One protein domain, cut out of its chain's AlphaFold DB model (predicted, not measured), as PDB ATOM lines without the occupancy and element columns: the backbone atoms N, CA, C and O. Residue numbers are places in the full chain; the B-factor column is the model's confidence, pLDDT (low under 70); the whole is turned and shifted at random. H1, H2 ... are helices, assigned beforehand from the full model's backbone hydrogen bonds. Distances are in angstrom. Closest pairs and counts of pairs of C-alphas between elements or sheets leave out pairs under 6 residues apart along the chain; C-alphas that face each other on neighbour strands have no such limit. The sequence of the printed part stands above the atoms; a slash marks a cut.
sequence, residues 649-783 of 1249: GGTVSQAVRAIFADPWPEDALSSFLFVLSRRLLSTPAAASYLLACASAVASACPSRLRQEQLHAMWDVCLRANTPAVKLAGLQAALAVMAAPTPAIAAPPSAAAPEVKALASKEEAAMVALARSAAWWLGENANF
ATOM      1  N   GLY A 649     -25.907 -89.844 -24.189       66.12
ATOM      2  CA  GLY A 649     -25.587 -91.072 -23.457       66.12
ATOM      3  C   GLY A 649     -26.782 -91.827 -22.860       66.12
ATOM      4  O   GLY A 649     -26.777 -93.057 -22.829       66.12
ATOM      5  N   GLY A 650     -27.807 -91.107 -22.398       64.44
ATOM      6  CA  GLY A 650     -28.897 -91.632 -21.574       64.44
ATOM      7  C   GLY A 650     -28.467 -92.001 -20.148       64.44
ATOM      8  O   GLY A 650     -29.175 -92.763 -19.491       64.44
ATOM      9  N   THR A 651     -27.309 -91.522 -19.677       58.25
ATOM     10  CA  THR A 651     -26.711 -91.931 -18.392       58.25
ATOM     11  C   THR A 651     -27.039 -90.986 -17.237       58.25
ATOM     12  O   THR A 651     -26.881 -91.370 -16.077       58.25
ATOM     13  N   VAL A 652     -27.524 -89.776 -17.534       60.22
ATOM     14  CA  VAL A 652     -27.853 -88.737 -16.545       60.22
ATOM     15  C   VAL A 652     -29.328 -88.330 -16.642       60.22
ATOM     16  O   VAL A 652     -29.987 -88.547 -17.660       60.22
ATOM     17  N   SER A 653     -29.878 -87.759 -15.567       59.12
ATOM     18  CA  SER A 653     -31.286 -87.355 -15.511       59.12
ATOM     19  C   SER A 653     -31.631 -86.302 -16.574       59.12
ATOM     20  O   SER A 653     -30.800 -85.477 -16.960       59.12
ATOM     21  N   GLN A 654     -32.890 -86.291 -17.027       59.97
ATOM     22  CA  GLN A 654     -33.362 -85.380 -18.081       59.97
ATOM     23  C   GLN A 654     -33.125 -83.894 -17.745       59.97
ATOM     24  O   GLN A 654     -32.846 -83.102 -18.642       59.97
ATOM     25  N   ALA A 655     -33.172 -83.530 -16.458       54.53
ATOM     26  CA  ALA A 655     -32.880 -82.178 -15.983       54.53
ATOM     27  C   ALA A 655     -31.398 -81.789 -16.145       54.53
ATOM     28  O   ALA A 655     -31.102 -80.652 -16.499       54.53
ATOM     29  N   VAL A 656     -30.464 -82.725 -15.937       59.06
ATOM     30  CA  VAL A 656     -29.023 -82.486 -16.141       59.06
ATOM     31  C   VAL A 656     -28.664 -82.482 -17.628       59.06
ATOM     32  O   VAL A 656     -27.904 -81.621 -18.076       59.06
ATOM     33  N   ARG A 657     -29.262 -83.389 -18.413       61.41
ATOM     34  CA  ARG A 657     -29.061 -83.482 -19.870       61.41
ATOM     35  C   ARG A 657     -29.404 -82.179 -20.606       61.41
ATOM     36  O   ARG A 657     -28.787 -81.892 -21.623       61.41
ATOM     37  N   ALA A 658     -30.348 -81.392 -20.091       58.81
ATOM     38  CA  ALA A 658     -30.728 -80.098 -20.664       58.81
ATOM     39  C   ALA A 658     -29.738 -78.949 -20.370       58.81
ATOM     40  O   ALA A 658     -29.872 -77.881 -20.961       58.81
ATOM     41  N   ILE A 659     -28.785 -79.134 -19.445       56.69
ATOM     42  CA  ILE A 659     -27.947 -78.051 -18.893       56.69
ATOM     43  C   ILE A 659     -26.448 -78.265 -19.157       56.69
ATOM     44  O   ILE A 659     -25.711 -77.284 -19.247       56.69
ATOM     45  N   PHE A 660     -25.979 -79.516 -19.247       62.88
ATOM     46  CA  PHE A 660     -24.541 -79.804 -19.260       62.88
ATOM     47  C   PHE A 660     -24.097 -80.808 -20.327       62.88
ATOM     48  O   PHE A 660     -23.708 -80.416 -21.423       62.88
ATOM     49  N   ALA A 661     -24.115 -82.098 -20.000       65.12
ATOM     50  CA  ALA A 661     -23.633 -83.173 -20.852       65.12
ATOM     51  C   ALA A 661     -24.294 -84.494 -20.449       65.12
ATOM     52  O   ALA A 661     -24.794 -84.646 -19.332       65.12
ATOM     53  N   ASP A 662     -24.275 -85.455 -21.364       69.94
ATOM     54  CA  ASP A 662     -24.844 -86.788 -21.171       69.94
ATOM     55  C   ASP A 662     -23.852 -87.800 -21.767       69.94
ATOM     56  O   ASP A 662     -23.990 -88.165 -22.941       69.94
ATOM     57  N   PRO A 663     -22.787 -88.160 -21.018       73.75
ATOM     58  CA  PRO A 663     -21.688 -88.972 -21.524       73.75
ATOM     59  C   PRO A 663     -22.147 -90.397 -21.819       73.75
ATOM     60  O   PRO A 663     -23.012 -90.954 -21.134       73.75
ATOM     61  N   TRP A 664     -21.546 -91.006 -22.838       82.25
ATOM     62  CA  TRP A 664     -21.866 -92.374 -23.237       82.25
ATOM     63  C   TRP A 664     -21.479 -93.406 -22.158       82.25
ATOM     64  O   TRP A 664     -20.540 -93.187 -21.387       82.25
ATOM     65  N   PRO A 665     -22.189 -94.548 -22.082       79.62
ATOM     66  CA  PRO A 665     -21.848 -95.626 -21.159       79.62
ATOM     67  C   PRO A 665     -20.506 -96.285 -21.520       79.62
ATOM     68  O   PRO A 665     -20.162 -96.406 -22.699       79.62
ATOM     69  N   GLU A 666     -19.783 -96.764 -20.499       80.69
ATOM     70  CA  GLU A 666     -18.481 -97.453 -20.624       80.69
ATOM     71  C   GLU A 666     -18.533 -98.597 -21.651       80.69
ATOM     72  O   GLU A 666     -17.634 -98.733 -22.476       80.69
ATOM     73  N   ASP A 667     -19.623 -99.363 -21.681       73.88
ATOM     74  CA  ASP A 667     -19.861-100.489 -22.594       73.88
ATOM     75  C   ASP A 667     -19.817-100.080 -24.075       73.88
ATOM     76  O   ASP A 667     -19.269-100.790 -24.917       73.88
ATOM     77  N   ALA A 668     -20.393 -98.921 -24.409       79.25
ATOM     78  CA  ALA A 668     -20.421 -98.418 -25.779       79.25
ATOM     79  C   ALA A 668     -19.040 -97.903 -26.207       79.25
ATOM     80  O   ALA A 668     -18.618 -98.143 -27.339       79.25
ATOM     81  N   LEU A 669     -18.327 -97.234 -25.298       84.56
ATOM     82  CA  LEU A 669     -17.000 -96.675 -25.563       84.56
ATOM     83  C   LEU A 669     -15.917 -97.759 -25.631       84.56
ATOM     84  O   LEU A 669     -15.125 -97.769 -26.569       84.56
ATOM     85  N   SER A 670     -15.921 -98.711 -24.698       84.50
ATOM     86  CA  SER A 670     -15.005 -99.859 -24.690       84.50
ATOM     87  C   SER A 670     -15.204-100.761 -25.912       84.50
ATOM     88  O   SER A 670     -14.225-101.157 -26.545       84.50
ATOM     89  N   SER A 671     -16.454-101.010 -26.320       81.69
ATOM     90  CA  SER A 671     -16.772-101.705 -27.575       81.69
ATOM     91  C   SER A 671     -16.219-100.971 -28.804       81.69
ATOM     92  O   SER A 671     -15.645-101.597 -29.694       81.69
ATOM     93  N   PHE A 672     -16.347 -99.642 -28.851       86.81
ATOM     94  CA  PHE A 672     -15.838 -98.834 -29.958       86.81
ATOM     95  C   PHE A 672     -14.299 -98.785 -29.996       86.81
ATOM     96  O   PHE A 672     -13.712 -98.940 -31.068       86.81
ATOM     97  N   LEU A 673     -13.627 -98.664 -28.842       88.31
ATOM     98  CA  LEU A 673     -12.165 -98.772 -28.745       88.31
ATOM     99  C   LEU A 673     -11.655-100.158 -29.166       88.31
ATOM    100  O   LEU A 673     -10.637-100.249 -29.847       88.31
ATOM    101  N   PHE A 674     -12.375-101.232 -28.831       85.44
ATOM    102  CA  PHE A 674     -12.046-102.585 -29.287       85.44
ATOM    103  C   PHE A 674     -12.157-102.730 -30.816       85.44
ATOM    104  O   PHE A 674     -11.317-103.368 -31.446       85.44
ATOM    105  N   VAL A 675     -13.141-102.087 -31.456       85.44
ATOM    106  CA  VAL A 675     -13.200-102.037 -32.929       85.44
ATOM    107  C   VAL A 675     -12.057-101.197 -33.510       85.44
ATOM    108  O   VAL A 675     -11.463-101.601 -34.509       85.44
ATOM    109  N   LEU A 676     -11.676-100.083 -32.875       89.94
ATOM    110  CA  LEU A 676     -10.504 -99.295 -33.284       89.94
ATOM    111  C   LEU A 676      -9.190-100.086 -33.169       89.94
ATOM    112  O   LEU A 676      -8.361 -99.985 -34.071       89.94
ATOM    113  N   SER A 677      -8.995-100.892 -32.120       88.25
ATOM    114  CA  SER A 677      -7.784-101.712 -31.957       88.25
ATOM    115  C   SER A 677      -7.725-102.870 -32.962       88.25
ATOM    116  O   SER A 677      -6.677-103.098 -33.569       88.25
ATOM    117  N   ARG A 678      -8.856-103.531 -33.253       85.31
ATOM    118  CA  ARG A 678      -8.955-104.512 -34.353       85.31
ATOM    119  C   ARG A 678      -8.668-103.875 -35.715       85.31
ATOM    120  O   ARG A 678      -7.878-104.410 -36.497       85.31
ATOM    121  N   ARG A 679      -9.234-102.691 -35.985       85.62
ATOM    122  CA  ARG A 679      -8.970-101.928 -37.217       85.62
ATOM    123  C   ARG A 679      -7.488-101.559 -37.327       85.62
ATOM    124  O   ARG A 679      -6.914-101.749 -38.397       85.62
ATOM    125  N   LEU A 680      -6.858-101.125 -36.233       86.62
ATOM    126  CA  LEU A 680      -5.433-100.789 -36.157       86.62
ATOM    127  C   LEU A 680      -4.537-101.980 -36.524       86.62
ATOM    128  O   LEU A 680      -3.672-101.837 -37.385       86.62
ATOM    129  N   LEU A 681      -4.798-103.159 -35.950       83.31
ATOM    130  CA  LEU A 681      -4.095-104.398 -36.302       83.31
ATOM    131  C   LEU A 681      -4.317-104.798 -37.776       83.31
ATOM    132  O   LEU A 681      -3.434-105.395 -38.392       83.31
ATOM    133  N   SER A 682      -5.489-104.497 -38.350       79.50
ATOM    134  CA  SER A 682      -5.821-104.829 -39.745       79.50
ATOM    135  C   SER A 682      -5.217-103.885 -40.788       79.50
ATOM    136  O   SER A 682      -4.895-104.316 -41.893       79.50
ATOM    137  N   THR A 683      -5.069-102.603 -40.451       80.81
ATOM    138  CA  THR A 683      -4.616-101.542 -41.360       80.81
ATOM    139  C   THR A 683      -3.662-100.593 -40.624       80.81
ATOM    140  O   THR A 683      -4.024 -99.440 -40.368       80.81
ATOM    141  N   PRO A 684      -2.439-101.039 -40.275       82.25
ATOM    142  CA  PRO A 684      -1.524-100.257 -39.441       82.25
ATOM    143  C   PRO A 684      -1.069 -98.952 -40.111       82.25
ATOM    144  O   PRO A 684      -0.815 -97.969 -39.422       82.25
ATOM    145  N   ALA A 685      -1.069 -98.878 -41.449       81.00
ATOM    146  CA  ALA A 685      -0.797 -97.643 -42.198       81.00
ATOM    147  C   ALA A 685      -1.721 -96.464 -41.816       81.00
ATOM    148  O   ALA A 685      -1.345 -95.307 -41.981       81.00
ATOM    149  N   ALA A 686      -2.909 -96.744 -41.269       83.38
ATOM    150  CA  ALA A 686      -3.880 -95.745 -40.833       83.38
ATOM    151  C   ALA A 686      -3.778 -95.375 -39.338       83.38
ATOM    152  O   ALA A 686      -4.680 -94.717 -38.811       83.38
ATOM    153  N   ALA A 687      -2.714 -95.801 -38.645       88.69
ATOM    154  CA  ALA A 687      -2.569 -95.648 -37.196       88.69
ATOM    155  C   ALA A 687      -2.784 -94.211 -36.703       88.69
ATOM    156  O   ALA A 687      -3.461 -94.018 -35.700       88.69
ATOM    157  N   SER A 688      -2.295 -93.199 -37.426       89.06
ATOM    158  CA  SER A 688      -2.467 -91.786 -37.056       89.06
ATOM    159  C   SER A 688      -3.940 -91.368 -36.948       89.06
ATOM    160  O   SER A 688      -4.330 -90.739 -35.967       89.06
ATOM    161  N   TYR A 689      -4.783 -91.761 -37.907       89.00
ATOM    162  CA  TYR A 689      -6.224 -91.490 -37.881       89.00
ATOM    163  C   TYR A 689      -6.943 -92.316 -36.804       89.00
ATOM    164  O   TYR A 689      -7.740 -91.775 -36.040       89.00
ATOM    165  N   LEU A 690      -6.644 -93.615 -36.707       91.38
ATOM    166  CA  LEU A 690      -7.314 -94.517 -35.761       91.38
ATOM    167  C   LEU A 690      -7.002 -94.157 -34.303       91.38
ATOM    168  O   LEU A 690      -7.902 -94.139 -33.462       91.38
ATOM    169  N   LEU A 691      -5.750 -93.798 -34.013       92.75
ATOM    170  CA  LEU A 691      -5.345 -93.309 -32.701       92.75
ATOM    171  C   LEU A 691      -5.903 -91.911 -32.417       92.75
ATOM    172  O   LEU A 691      -6.327 -91.673 -31.294       92.75
ATOM    173  N   ALA A 692      -6.012 -91.017 -33.408       91.06
ATOM    174  CA  ALA A 692      -6.701 -89.736 -33.221       91.06
ATOM    175  C   ALA A 692      -8.193 -89.922 -32.875       91.06
ATOM    176  O   ALA A 692      -8.723 -89.188 -32.040       91.06
ATOM    177  N   CYS A 693      -8.867 -90.923 -33.452       91.62
ATOM    178  CA  CYS A 693     -10.226 -91.310 -33.062       91.62
ATOM    179  C   CYS A 693     -10.287 -91.859 -31.625       91.62
ATOM    180  O   CYS A 693     -11.190 -91.488 -30.877       91.62
ATOM    181  N   ALA A 694      -9.318 -92.678 -31.201       92.69
ATOM    182  CA  ALA A 694      -9.225 -93.148 -29.816       92.69
ATOM    183  C   ALA A 694      -8.954 -91.995 -28.826       92.69
ATOM    184  O   ALA A 694      -9.617 -91.896 -27.796       92.69
ATOM    185  N   SER A 695      -8.056 -91.064 -29.167       91.56
ATOM    186  CA  SER A 695      -7.787 -89.847 -28.389       91.56
ATOM    187  C   SER A 695      -8.995 -88.903 -28.326       91.56
ATOM    188  O   SER A 695      -9.192 -88.240 -27.314       91.56
ATOM    189  N   ALA A 696      -9.829 -88.852 -29.370       90.62
ATOM    190  CA  ALA A 696     -11.089 -88.108 -29.357       90.62
ATOM    191  C   ALA A 696     -12.127 -88.722 -28.405       90.62
ATOM    192  O   ALA A 696     -12.804 -88.001 -27.679       90.62
ATOM    193  N   VAL A 697     -12.231 -90.052 -28.355       90.06
ATOM    194  CA  VAL A 697     -13.050 -90.743 -27.343       90.06
ATOM    195  C   VAL A 697     -12.515 -90.465 -25.937       90.06
ATOM    196  O   VAL A 697     -13.290 -90.163 -25.030       90.06
ATOM    197  N   ALA A 698     -11.189 -90.490 -25.782       89.50
ATOM    198  CA  ALA A 698     -10.505 -90.206 -24.529       89.50
ATOM    199  C   ALA A 698     -10.738 -88.784 -24.011       89.50
ATOM    200  O   ALA A 698     -10.975 -88.606 -22.820       89.50
ATOM    201  N   SER A 699     -10.742 -87.785 -24.896       86.69
ATOM    202  CA  SER A 699     -11.101 -86.417 -24.520       86.69
ATOM    203  C   SER A 699     -12.606 -86.239 -24.294       86.69
ATOM    204  O   SER A 699     -12.992 -85.416 -23.476       86.69
ATOM    205  N   ALA A 700     -13.483 -87.006 -24.945       85.75
ATOM    206  CA  ALA A 700     -14.926 -86.842 -24.762       85.75
ATOM    207  C   ALA A 700     -15.440 -87.315 -23.390       85.75
ATOM    208  O   ALA A 700     -16.300 -86.656 -22.804       85.75
ATOM    209  N   CYS A 701     -14.965 -88.468 -22.903       86.12
ATOM    210  CA  CYS A 701     -15.475 -89.138 -21.696       86.12
ATOM    211  C   CYS A 701     -14.353 -89.871 -20.921       86.12
ATOM    212  O   CYS A 701     -14.392 -91.103 -20.808       86.12
ATOM    213  N   PRO A 702     -13.337 -89.159 -20.398       87.50
ATOM    214  CA  PRO A 702     -12.166 -89.773 -19.766       87.50
ATOM    215  C   PRO A 702     -12.503 -90.681 -18.569       87.50
ATOM    216  O   PRO A 702     -11.841 -91.703 -18.391       87.50
ATOM    217  N   SER A 703     -13.544 -90.394 -17.773       85.38
ATOM    218  CA  SER A 703     -13.901 -91.216 -16.597       85.38
ATOM    219  C   SER A 703     -14.551 -92.564 -16.931       85.38
ATOM    220  O   SER A 703     -14.780 -93.382 -16.035       85.38
ATOM    221  N   ARG A 704     -14.862 -92.800 -18.211       83.50
ATOM    222  CA  ARG A 704     -15.533 -94.005 -18.730       83.50
ATOM    223  C   ARG A 704     -14.591 -94.939 -19.487       83.50
ATOM    224  O   ARG A 704     -15.058 -95.817 -20.207       83.50
ATOM    225  N   LEU A 705     -13.282 -94.732 -19.355       83.25
ATOM    226  CA  LEU A 705     -12.258 -95.421 -20.131       83.25
ATOM    227  C   LEU A 705     -11.162 -95.976 -19.234       83.25
ATOM    228  O   LEU A 705     -10.766 -95.367 -18.242       83.25
ATOM    229  N   ARG A 706     -10.633 -97.138 -19.617       83.81
ATOM    230  CA  ARG A 706      -9.522 -97.780 -18.910       83.81
ATOM    231  C   ARG A 706      -8.224 -97.393 -19.598       83.81
ATOM    232  O   ARG A 706      -8.064 -97.634 -20.790       83.81
ATOM    233  N   GLN A 707      -7.296 -96.818 -18.838       86.25
ATOM    234  CA  GLN A 707      -6.010 -96.324 -19.349       86.25
ATOM    235  C   GLN A 707      -5.228 -97.429 -20.086       86.25
ATOM    236  O   GLN A 707      -4.692 -97.192 -21.166       86.25
ATOM    237  N   GLU A 708      -5.297 -98.659 -19.564       87.12
ATOM    238  CA  GLU A 708      -4.741 -99.877 -20.168       87.12
ATOM    239  C   GLU A 708      -5.181-100.113 -21.623       87.12
ATOM    240  O   GLU A 708      -4.395-100.627 -22.414       87.12
ATOM    241  N   GLN A 709      -6.402 -99.723 -22.015       85.19
ATOM    242  CA  GLN A 709      -6.883 -99.921 -23.390       85.19
ATOM    243  C   GLN A 709      -6.141 -99.025 -24.389       85.19
ATOM    244  O   GLN A 709      -5.839 -99.470 -25.496       85.19
ATOM    245  N   LEU A 710      -5.806 -97.787 -24.006       90.50
ATOM    246  CA  LEU A 710      -4.983 -96.912 -24.845       90.50
ATOM    247  C   LEU A 710      -3.520 -97.358 -24.845       90.50
ATOM    248  O   LEU A 710      -2.908 -97.377 -25.910       90.50
ATOM    249  N   HIS A 711      -2.989 -97.781 -23.690       91.19
ATOM    250  CA  HIS A 711      -1.630 -98.331 -23.593       91.19
ATOM    251  C   HIS A 711      -1.473 -99.536 -24.526       91.19
ATOM    252  O   HIS A 711      -0.586 -99.532 -25.371       91.19
ATOM    253  N   ALA A 712      -2.412-100.489 -24.497       88.38
ATOM    254  CA  ALA A 712      -2.411-101.646 -25.393       88.38
ATOM    255  C   ALA A 712      -2.458-101.260 -26.886       88.38
ATOM    256  O   ALA A 712      -1.782-101.886 -27.704       88.38
ATOM    257  N   MET A 713      -3.216-100.220 -27.263       91.38
ATOM    258  CA  MET A 713      -3.218 -99.701 -28.641       91.38
ATOM    259  C   MET A 713      -1.870 -99.084 -29.033       91.38
ATOM    260  O   MET A 713      -1.407 -99.284 -30.158       91.38
ATOM    261  N   TRP A 714      -1.222 -98.347 -28.129       93.50
ATOM    262  CA  TRP A 714       0.094 -97.768 -28.389       93.50
ATOM    263  C   TRP A 714       1.198 -98.840 -28.428       93.50
ATOM    264  O   TRP A 714       2.055 -98.791 -29.309       93.50
ATOM    265  N   ASP A 715       1.138 -99.862 -27.571       90.94
ATOM    266  CA  ASP A 715       2.070-101.002 -27.555       90.94
ATOM    267  C   ASP A 715       1.998-101.838 -28.842       90.94
ATOM    268  O   ASP A 715       3.009-102.386 -29.289       90.94
ATOM    269  N   VAL A 716       0.809-101.947 -29.447       88.81
ATOM    270  CA  VAL A 716       0.619-102.537 -30.784       88.81
ATOM    271  C   VAL A 716       1.348-101.706 -31.844       88.81
ATOM    272  O   VAL A 716       2.039-102.263 -32.696       88.81
ATOM    273  N   CYS A 717       1.269-100.374 -31.773       90.62
ATOM    274  CA  CYS A 717       2.008 -99.497 -32.681       90.62
ATOM    275  C   CYS A 717       3.529 -99.572 -32.498       90.62
ATOM    276  O   CYS A 717       4.250 -99.529 -33.492       90.62
ATOM    277  N   LEU A 718       4.029 -99.709 -31.266       89.25
ATOM    278  CA  LEU A 718       5.465 -99.846 -30.995       89.25
ATOM    279  C   LEU A 718       6.055-101.161 -31.510       89.25
ATOM    280  O   LEU A 718       7.192-101.178 -31.984       89.25
ATOM    281  N   ARG A 719       5.286-102.252 -31.424       87.00
ATOM    282  CA  ARG A 719       5.678-103.577 -31.933       87.00
ATOM    283  C   ARG A 719       5.657-103.675 -33.460       87.00
ATOM    284  O   ARG A 719       6.262-104.588 -34.008       87.00
ATOM    285  N   ALA A 720       5.019-102.737 -34.161       85.44
ATOM    286  CA  ALA A 720       5.005-102.724 -35.617       85.44
ATOM    287  C   ALA A 720       6.404-102.446 -36.206       85.44
ATOM    288  O   ALA A 720       7.078-101.487 -35.831       85.44
ATOM    289  N   ASN A 721       6.805-103.220 -37.219       82.62
ATOM    290  CA  ASN A 721       8.096-103.053 -37.907       82.62
ATOM    291  C   ASN A 721       8.225-101.741 -38.709       82.62
ATOM    292  O   ASN A 721       9.308-101.414 -39.188       82.62
ATOM    293  N   THR A 722       7.139-100.982 -38.890       86.50
ATOM    294  CA  THR A 722       7.128 -99.759 -39.703       86.50
ATOM    295  C   THR A 722       7.336 -98.507 -38.835       86.50
ATOM    296  O   THR A 722       6.525 -98.234 -37.945       86.50
ATOM    297  N   PRO A 723       8.370 -97.679 -39.093       85.00
ATOM    298  CA  PRO A 723       8.712 -96.548 -38.221       85.00
ATOM    299  C   PRO A 723       7.608 -95.481 -38.165       85.00
ATOM    300  O   PRO A 723       7.374 -94.893 -37.114       85.00
ATOM    301  N   ALA A 724       6.864 -95.287 -39.260       86.50
ATOM    302  CA  ALA A 724       5.717 -94.377 -39.303       86.50
ATOM    303  C   ALA A 724       4.592 -94.774 -38.321       86.50
ATOM    304  O   ALA A 724       3.897 -93.906 -37.797       86.50
ATOM    305  N   VAL A 725       4.428 -96.072 -38.042       88.56
ATOM    306  CA  VAL A 725       3.395 -96.587 -37.130       88.56
ATOM    307  C   VAL A 725       3.842 -96.461 -35.674       88.56
ATOM    308  O   VAL A 725       3.056 -95.996 -34.849       88.56
ATOM    309  N   LYS A 726       5.118 -96.743 -35.373       89.81
ATOM    310  CA  LYS A 726       5.721 -96.445 -34.059       89.81
ATOM    311  C   LYS A 726       5.579 -94.960 -33.709       89.81
ATOM    312  O   LYS A 726       5.106 -94.610 -32.629       89.81
ATOM    313  N   LEU A 727       5.914 -94.093 -34.666       88.94
ATOM    314  CA  LEU A 727       5.785 -92.639 -34.561       88.94
ATOM    315  C   LEU A 727       4.331 -92.205 -34.324       88.94
ATOM    316  O   LEU A 727       4.098 -91.354 -33.469       88.94
ATOM    317  N   ALA A 728       3.351 -92.806 -35.008       90.19
ATOM    318  CA  ALA A 728       1.934 -92.523 -34.766       90.19
ATOM    319  C   ALA A 728       1.495 -92.883 -33.331       90.19
ATOM    320  O   ALA A 728       0.754 -92.117 -32.716       90.19
ATOM    321  N   GLY A 729       1.998 -93.992 -32.774       91.88
ATOM    322  CA  GLY A 729       1.795 -94.373 -31.368       91.88
ATOM    323  C   GLY A 729       2.319 -93.316 -30.389       91.88
ATOM    324  O   GLY A 729       1.567 -92.805 -29.558       91.88
ATOM    325  N   LEU A 730       3.586 -92.919 -30.548       92.19
ATOM    326  CA  LEU A 730       4.226 -91.878 -29.732       92.19
ATOM    327  C   LEU A 730       3.505 -90.521 -29.843       92.19
ATOM    328  O   LEU A 730       3.267 -89.854 -28.835       92.19
ATOM    329  N   GLN A 731       3.112 -90.120 -31.057       90.56
ATOM    330  CA  GLN A 731       2.361 -88.884 -31.292       90.56
ATOM    331  C   GLN A 731       0.967 -88.904 -30.655       90.56
ATOM    332  O   GLN A 731       0.513 -87.867 -30.173       90.56
ATOM    333  N   ALA A 732       0.293 -90.055 -30.609       92.75
ATOM    334  CA  ALA A 732      -1.010 -90.179 -29.962       92.75
ATOM    335  C   ALA A 732      -0.919 -90.060 -28.434       92.75
ATOM    336  O   ALA A 732      -1.709 -89.331 -27.835       92.75
ATOM    337  N   ALA A 733       0.069 -90.707 -27.807       93.69
ATOM    338  CA  ALA A 733       0.323 -90.550 -26.375       93.69
ATOM    339  C   ALA A 733       0.689 -89.093 -26.021       93.69
ATOM    340  O   ALA A 733       0.138 -88.531 -25.074       93.69
ATOM    341  N   LEU A 734       1.516 -88.431 -26.844       90.00
ATOM    342  CA  LEU A 734       1.787 -86.990 -26.735       90.00
ATOM    343  C   LEU A 734       0.521 -86.131 -26.868       90.00
ATOM    344  O   LEU A 734       0.348 -85.174 -26.113       90.00
ATOM    345  N   ALA A 735      -0.358 -86.448 -27.823       88.88
ATOM    346  CA  ALA A 735      -1.594 -85.705 -28.053       88.88
ATOM    347  C   ALA A 735      -2.578 -85.836 -26.881       88.88
ATOM    348  O   ALA A 735      -3.246 -84.861 -26.552       88.88
ATOM    349  N   VAL A 736      -2.635 -87.003 -26.229       90.94
ATOM    350  CA  VAL A 736      -3.420 -87.217 -25.001       90.94
ATOM    351  C   VAL A 736      -2.804 -86.468 -23.818       90.94
ATOM    352  O   VAL A 736      -3.517 -85.751 -23.125       90.94
ATOM    353  N   MET A 737      -1.486 -86.551 -23.618       89.88
ATOM    354  CA  MET A 737      -0.784 -85.822 -22.550       89.88
ATOM    355  C   MET A 737      -0.951 -84.295 -22.658       89.88
ATOM    356  O   MET A 737      -1.049 -83.611 -21.643       89.88
ATOM    357  N   ALA A 738      -0.981 -83.760 -23.882       84.62
ATOM    358  CA  ALA A 738      -1.144 -82.333 -24.162       84.62
ATOM    359  C   ALA A 738      -2.597 -81.918 -24.483       84.62
ATOM    360  O   ALA A 738      -2.814 -80.798 -24.956       84.62
ATOM    361  N   ALA A 739      -3.583 -82.798 -24.274       85.31
ATOM    362  CA  ALA A 739      -4.981 -82.489 -24.550       85.31
ATOM    363  C   ALA A 739      -5.517 -81.424 -23.568       85.31
ATOM    364  O   ALA A 739      -5.211 -81.481 -22.375       85.31
ATOM    365  N   PRO A 740      -6.331 -80.456 -24.034       82.38
ATOM    366  CA  PRO A 740      -7.026 -79.540 -23.137       82.38
ATOM    367  C   PRO A 740      -8.047 -80.298 -22.280       82.38
ATOM    368  O   PRO A 740      -8.575 -81.332 -22.700       82.38
ATOM    369  N   THR A 741      -8.377 -79.750 -21.108       78.81
ATOM    370  CA  THR A 741      -9.504 -80.245 -20.310       78.81
ATOM    371  C   THR A 741     -10.789 -80.203 -21.147       78.81
ATOM    372  O   THR A 741     -11.027 -79.237 -21.883       78.81
ATOM    373  N   PRO A 742     -11.612 -81.261 -21.113       78.38
ATOM    374  CA  PRO A 742     -12.740 -81.362 -22.022       78.38
ATOM    375  C   PRO A 742     -13.902 -80.467 -21.593       78.38
ATOM    376  O   PRO A 742     -14.018 -80.093 -20.430       78.38
ATOM    377  N   ALA A 743     -14.822 -80.165 -22.512       71.00
ATOM    378  CA  ALA A 743     -15.981 -79.318 -22.206       71.00
ATOM    379  C   ALA A 743     -16.848 -79.878 -21.054       71.00
ATOM    380  O   ALA A 743     -17.405 -79.115 -20.271       71.00
ATOM    381  N   ILE A 744     -16.887 -81.208 -20.891       72.69
ATOM    382  CA  ILE A 744     -17.555 -81.901 -19.776       72.69
ATOM    383  C   ILE A 744     -16.842 -81.740 -18.414       72.69
ATOM    384  O   ILE A 744     -17.365 -82.180 -17.397       72.69
ATOM    385  N   ALA A 745     -15.679 -81.090 -18.362       74.81
ATOM    386  CA  ALA A 745     -15.022 -80.660 -17.125       74.81
ATOM    387  C   ALA A 745     -15.320 -79.185 -16.767       74.81
ATOM    388  O   ALA A 745     -14.974 -78.744 -15.676       74.81
ATOM    389  N   ALA A 746     -15.983 -78.418 -17.646       79.19
ATOM    390  CA  ALA A 746     -16.205 -76.976 -17.488       79.19
ATOM    391  C   ALA A 746     -17.705 -76.620 -17.338       79.19
ATOM    392  O   ALA A 746     -18.331 -76.139 -18.287       79.19
ATOM    393  N   PRO A 747     -18.328 -76.862 -16.167       77.75
ATOM    394  CA  PRO A 747     -19.743 -76.595 -15.948       77.75
ATOM    395  C   PRO A 747     -20.030 -75.091 -15.849       77.75
ATOM    396  O   PRO A 747     -19.232 -74.348 -15.271       77.75
ATOM    397  N   PRO A 748     -21.194 -74.619 -16.339       78.12
ATOM    398  CA  PRO A 748     -21.601 -73.237 -16.125       78.12
ATOM    399  C   PRO A 748     -21.722 -72.950 -14.622       78.12
ATOM    400  O   PRO A 748     -22.111 -73.814 -13.834       78.12
ATOM    401  N   SER A 749     -21.418 -71.720 -14.202       76.31
ATOM    402  CA  SER A 749     -21.385 -71.335 -12.778       76.31
ATOM    403  C   SER A 749     -22.702 -71.623 -12.039       76.31
ATOM    404  O   SER A 749     -22.680 -72.043 -10.879       76.31
ATOM    405  N   ALA A 750     -23.833 -71.493 -12.736       74.75
ATOM    406  CA  ALA A 750     -25.184 -71.789 -12.255       74.75
ATOM    407  C   ALA A 750     -25.550 -73.293 -12.206       74.75
ATOM    408  O   ALA A 750     -26.669 -73.633 -11.828       74.75
ATOM    409  N   ALA A 751     -24.648 -74.208 -12.581       71.62
ATOM    410  CA  ALA A 751     -24.923 -75.644 -12.578       71.62
ATOM    411  C   ALA A 751     -25.156 -76.213 -11.165       71.62
ATOM    412  O   ALA A 751     -24.521 -75.797 -10.186       71.62
ATOM    413  N   ALA A 752     -26.033 -77.220 -11.093       75.50
ATOM    414  CA  ALA A 752     -26.347 -77.979  -9.884       75.50
ATOM    415  C   ALA A 752     -25.105 -78.697  -9.300       75.50
ATOM    416  O   ALA A 752     -24.173 -79.017 -10.045       75.50
ATOM    417  N   PRO A 753     -25.072 -79.002  -7.986       78.12
ATOM    418  CA  PRO A 753     -23.913 -79.641  -7.352       78.12
ATOM    419  C   PRO A 753     -23.572 -81.013  -7.955       78.12
ATOM    420  O   PRO A 753     -22.398 -81.319  -8.132       78.12
ATOM    421  N   GLU A 754     -24.576 -81.800  -8.357       72.75
ATOM    422  CA  GLU A 754     -24.390 -83.092  -9.041       72.75
ATOM    423  C   GLU A 754     -23.608 -82.950 -10.359       72.75
ATOM    424  O   GLU A 754     -22.743 -83.764 -10.676       72.75
ATOM    425  N   VAL A 755     -23.875 -81.873 -11.104       74.62
ATOM    426  CA  VAL A 755     -23.209 -81.555 -12.374       74.62
ATOM    427  C   VAL A 755     -21.750 -81.180 -12.139       74.62
ATOM    428  O   VAL A 755     -20.866 -81.640 -12.858       74.62
ATOM    429  N   LYS A 756     -21.486 -80.388 -11.094       80.31
ATOM    430  CA  LYS A 756     -20.128 -79.989 -10.697       80.31
ATOM    431  C   LYS A 756     -19.307 -81.187 -10.210       80.31
ATOM    432  O   LYS A 756     -18.149 -81.303 -10.589       80.31
ATOM    433  N   ALA A 757     -19.920 -82.113  -9.467       81.12
ATOM    434  CA  ALA A 757     -19.280 -83.358  -9.036       81.12
ATOM    435  C   ALA A 757     -18.951 -84.304 -10.210       81.12
ATOM    436  O   ALA A 757     -17.903 -84.955 -10.209       81.12
ATOM    437  N   LEU A 758     -19.816 -84.369 -11.233       77.69
ATOM    438  CA  LEU A 758     -19.525 -85.109 -12.465       77.69
ATOM    439  C   LEU A 758     -18.367 -84.458 -13.232       77.69
ATOM    440  O   LEU A 758     -17.435 -85.156 -13.622       77.69
ATOM    441  N   ALA A 759     -18.378 -83.131 -13.374       82.50
ATOM    442  CA  ALA A 759     -17.312 -82.397 -14.045       82.50
ATOM    443  C   ALA A 759     -15.939 -82.590 -13.382       82.50
ATOM    444  O   ALA A 759     -14.978 -82.932 -14.068       82.50
ATOM    445  N   SER A 760     -15.854 -82.481 -12.049       85.19
ATOM    446  CA  SER A 760     -14.606 -82.734 -11.314       85.19
ATOM    447  C   SER A 760     -14.113 -84.177 -11.458       85.19
ATOM    448  O   SER A 760     -12.912 -84.431 -11.413       85.19
ATOM    449  N   LYS A 761     -15.024 -85.142 -11.659       86.00
ATOM    450  CA  LYS A 761     -14.656 -86.539 -11.922       86.00
ATOM    451  C   LYS A 761     -14.054 -86.716 -13.320       86.00
ATOM    452  O   LYS A 761     -13.073 -87.444 -13.458       86.00
ATOM    453  N   GLU A 762     -14.621 -86.075 -14.342       86.88
ATOM    454  CA  GLU A 762     -14.059 -86.100 -15.701       86.88
ATOM    455  C   GLU A 762     -12.715 -85.354 -15.771       86.88
ATOM    456  O   GLU A 762     -11.783 -85.833 -16.416       86.88
ATOM    457  N   GLU A 763     -12.567 -84.240 -15.046       87.75
ATOM    458  CA  GLU A 763     -11.290 -83.530 -14.909       87.75
ATOM    459  C   GLU A 763     -10.215 -84.427 -14.279       87.75
ATOM    460  O   GLU A 763      -9.178 -84.670 -14.896       87.75
ATOM    461  N   ALA A 764     -10.483 -85.001 -13.100       89.25
ATOM    462  CA  ALA A 764      -9.550 -85.898 -12.418       89.25
ATOM    463  C   ALA A 764      -9.180 -87.127 -13.271       89.25
ATOM    464  O   ALA A 764      -8.020 -87.544 -13.300       89.25
ATOM    465  N   ALA A 765     -10.141 -87.686 -14.016       90.06
ATOM    466  CA  ALA A 765      -9.882 -88.787 -14.939       90.06
ATOM    467  C   ALA A 765      -8.966 -88.374 -16.104       90.06
ATOM    468  O   ALA A 765      -8.068 -89.135 -16.466       90.06
ATOM    469  N   MET A 766      -9.140 -87.167 -16.656       90.62
ATOM    470  CA  MET A 766      -8.256 -86.627 -17.693       90.62
ATOM    471  C   MET A 766      -6.837 -86.384 -17.156       90.62
ATOM    472  O   MET A 766      -5.863 -86.760 -17.804       90.62
ATOM    473  N   VAL A 767      -6.692 -85.840 -15.944       90.50
ATOM    474  CA  VAL A 767      -5.377 -85.661 -15.298       90.50
ATOM    475  C   VAL A 767      -4.671 -87.005 -15.106       90.50
ATOM    476  O   VAL A 767      -3.509 -87.153 -15.489       90.50
ATOM    477  N   ALA A 768      -5.387 -88.015 -14.606       91.69
ATOM    478  CA  ALA A 768      -4.853 -89.365 -14.454       91.69
ATOM    479  C   ALA A 768      -4.456 -90.000 -15.804       91.69
ATOM    480  O   ALA A 768      -3.492 -90.767 -15.858       91.69
ATOM    481  N   LEU A 769      -5.165 -89.673 -16.890       92.12
ATOM    482  CA  LEU A 769      -4.858 -90.121 -18.250       92.12
ATOM    483  C   LEU A 769      -3.604 -89.438 -18.825       92.12
ATOM    484  O   LEU A 769      -2.748 -90.113 -19.391       92.12
ATOM    485  N   ALA A 770      -3.450 -88.122 -18.647       92.31
ATOM    486  CA  ALA A 770      -2.236 -87.404 -19.046       92.31
ATOM    487  C   ALA A 770      -1.007 -87.906 -18.271       92.31
ATOM    488  O   ALA A 770       0.057 -88.106 -18.855       92.31
ATOM    489  N   ARG A 771      -1.173 -88.176 -16.969       93.31
ATOM    490  CA  ARG A 771      -0.154 -88.780 -16.099       93.31
ATOM    491  C   ARG A 771       0.274 -90.166 -16.593       93.31
ATOM    492  O   ARG A 771       1.469 -90.441 -16.663       93.31
ATOM    493  N   SER A 772      -0.675 -91.028 -16.971       94.06
ATOM    494  CA  SER A 772      -0.350 -92.369 -17.477       94.06
ATOM    495  C   SER A 772       0.263 -92.342 -18.879       94.06
ATOM    496  O   SER A 772       1.161 -93.134 -19.154       94.06
ATOM    497  N   ALA A 773      -0.139 -91.396 -19.736       94.19
ATOM    498  CA  ALA A 773       0.497 -91.152 -21.029       94.19
ATOM    499  C   ALA A 773       1.952 -90.672 -20.877       94.19
ATOM    500  O   ALA A 773       2.832 -91.184 -21.566       94.19
ATOM    501  N   ALA A 774       2.230 -89.749 -19.947       93.88
ATOM    502  CA  ALA A 774       3.590 -89.298 -19.642       93.88
ATOM    503  C   ALA A 774       4.477 -90.451 -19.134       93.88
ATOM    504  O   ALA A 774       5.582 -90.645 -19.635       93.88
ATOM    505  N   TRP A 775       3.966 -91.268 -18.204       93.62
ATOM    506  CA  TRP A 775       4.667 -92.460 -17.711       93.62
ATOM    507  C   TRP A 775       4.956 -93.473 -18.831       93.62
ATOM    508  O   TRP A 775       6.090 -93.934 -18.963       93.62
ATOM    509  N   TRP A 776       3.964 -93.766 -19.680       95.12
ATOM    510  CA  TRP A 776       4.105 -94.693 -20.809       95.12
ATOM    511  C   TRP A 776       5.125 -94.194 -21.843       95.12
ATOM    512  O   TRP A 776       5.933 -94.981 -22.340       95.12
ATOM    513  N   LEU A 777       5.148 -92.884 -22.124       94.12
ATOM    514  CA  LEU A 777       6.166 -92.259 -22.973       94.12
ATOM    515  C   LEU A 777       7.571 -92.400 -22.374       94.12
ATOM    516  O   LEU A 777       8.504 -92.707 -23.109       94.12
ATOM    517  N   GLY A 778       7.720 -92.231 -21.058       91.62
ATOM    518  CA  GLY A 778       8.993 -92.423 -20.358       91.62
ATOM    519  C   GLY A 778       9.551 -93.844 -20.464       91.62
ATOM    520  O   GLY A 778      10.763 -94.019 -20.565       91.62
ATOM    521  N   GLU A 779       8.685 -94.862 -20.484       91.31
ATOM    522  CA  GLU A 779       9.137 -96.238 -20.713       91.31
ATOM    523  C   GLU A 779       9.491 -96.526 -22.175       91.31
ATOM    524  O   GLU A 779      10.428 -97.275 -22.444       91.31
ATOM    525  N   ASN A 780       8.776 -95.921 -23.125       92.62
ATOM    526  CA  ASN A 780       8.788 -96.380 -24.513       92.62
ATOM    527  C   ASN A 780       9.444 -95.439 -25.533       92.62
ATOM    528  O   ASN A 780       9.649 -95.858 -26.673       92.62
ATOM    529  N   ALA A 781       9.782 -94.196 -25.173       91.75
ATOM    530  CA  ALA A 781      10.342 -93.211 -26.105       91.75
ATOM    531  C   ALA A 781      11.575 -93.754 -26.849       91.75
ATOM    532  O   ALA A 781      11.540 -93.851 -28.073       91.75
ATOM    533  N   ASN A 782      12.600 -94.198 -26.115       91.00
ATOM    534  CA  ASN A 782      13.831 -94.779 -26.669       91.00
ATOM    535  C   ASN A 782      13.578 -95.988 -27.588       91.00
ATOM    536  O   ASN A 782      14.195 -96.102 -28.645       91.00
ATOM    537  N   PHE A 783      12.629 -96.860 -27.230       88.75
ATOM    538  CA  PHE A 783      12.270 -98.031 -28.037       88.75
ATOM    539  C   PHE A 783      11.533 -97.657 -29.328       88.75
ATOM    540  O   PHE A 783      11.782 -98.236 -30.390       88.75
TER     541      PHE A 783
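AT A GLANCE: This is residues 649 to 783 of the 1249 residues of the protein "SH3 domain-containing protein" of Scenedesmus sp. NREL 46B-D3 (UniProt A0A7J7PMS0). Five nearly aligned helices, H2 to H6, make an elongated up-and-down bundle, each running against the one before; the first part of H6 runs on past the others, near small H1. The 135 printed residues hold six named helices, H1 to H6 in order, and no named strand: all helix, compact, radius of gyration of the C-alphas 16.0 A, spans 51 by 27 by 18 A.

HOW THE PARTS SIT: H1, residues 654 to 657, is apart from H2, residues 666 to 682. H2 and H3, residues 684 to 700, form a hairpin at a shallow tilt of 14 degrees; their closest C-alphas, Leu 680 and Ala 687, are 6.0 A apart. H4, residues 707 to 719, and H5, residues 723 to 737, touch, closest at C-alphas 718 and 726, 4.6 A. H6, residues 753 to 783, touches H5 with residues 769 to 781 alone. Every O i to N i+4 pair is within hydrogen-bond range in H2, H4 and H5, 11 of 13 in H3, 25 of 27 in H6.

IN THESE COORDINATES: H2 begins at C-alpha 666 (-18.481, -97.453, -20.624). H6, 45.6 A long, ends at C-alpha 783 (12.270, -98.031, -28.037).

THE WHOLE: The H5 to H6 link is long. The printed part has no cut; residues 649 to 662 have pLDDT under 70.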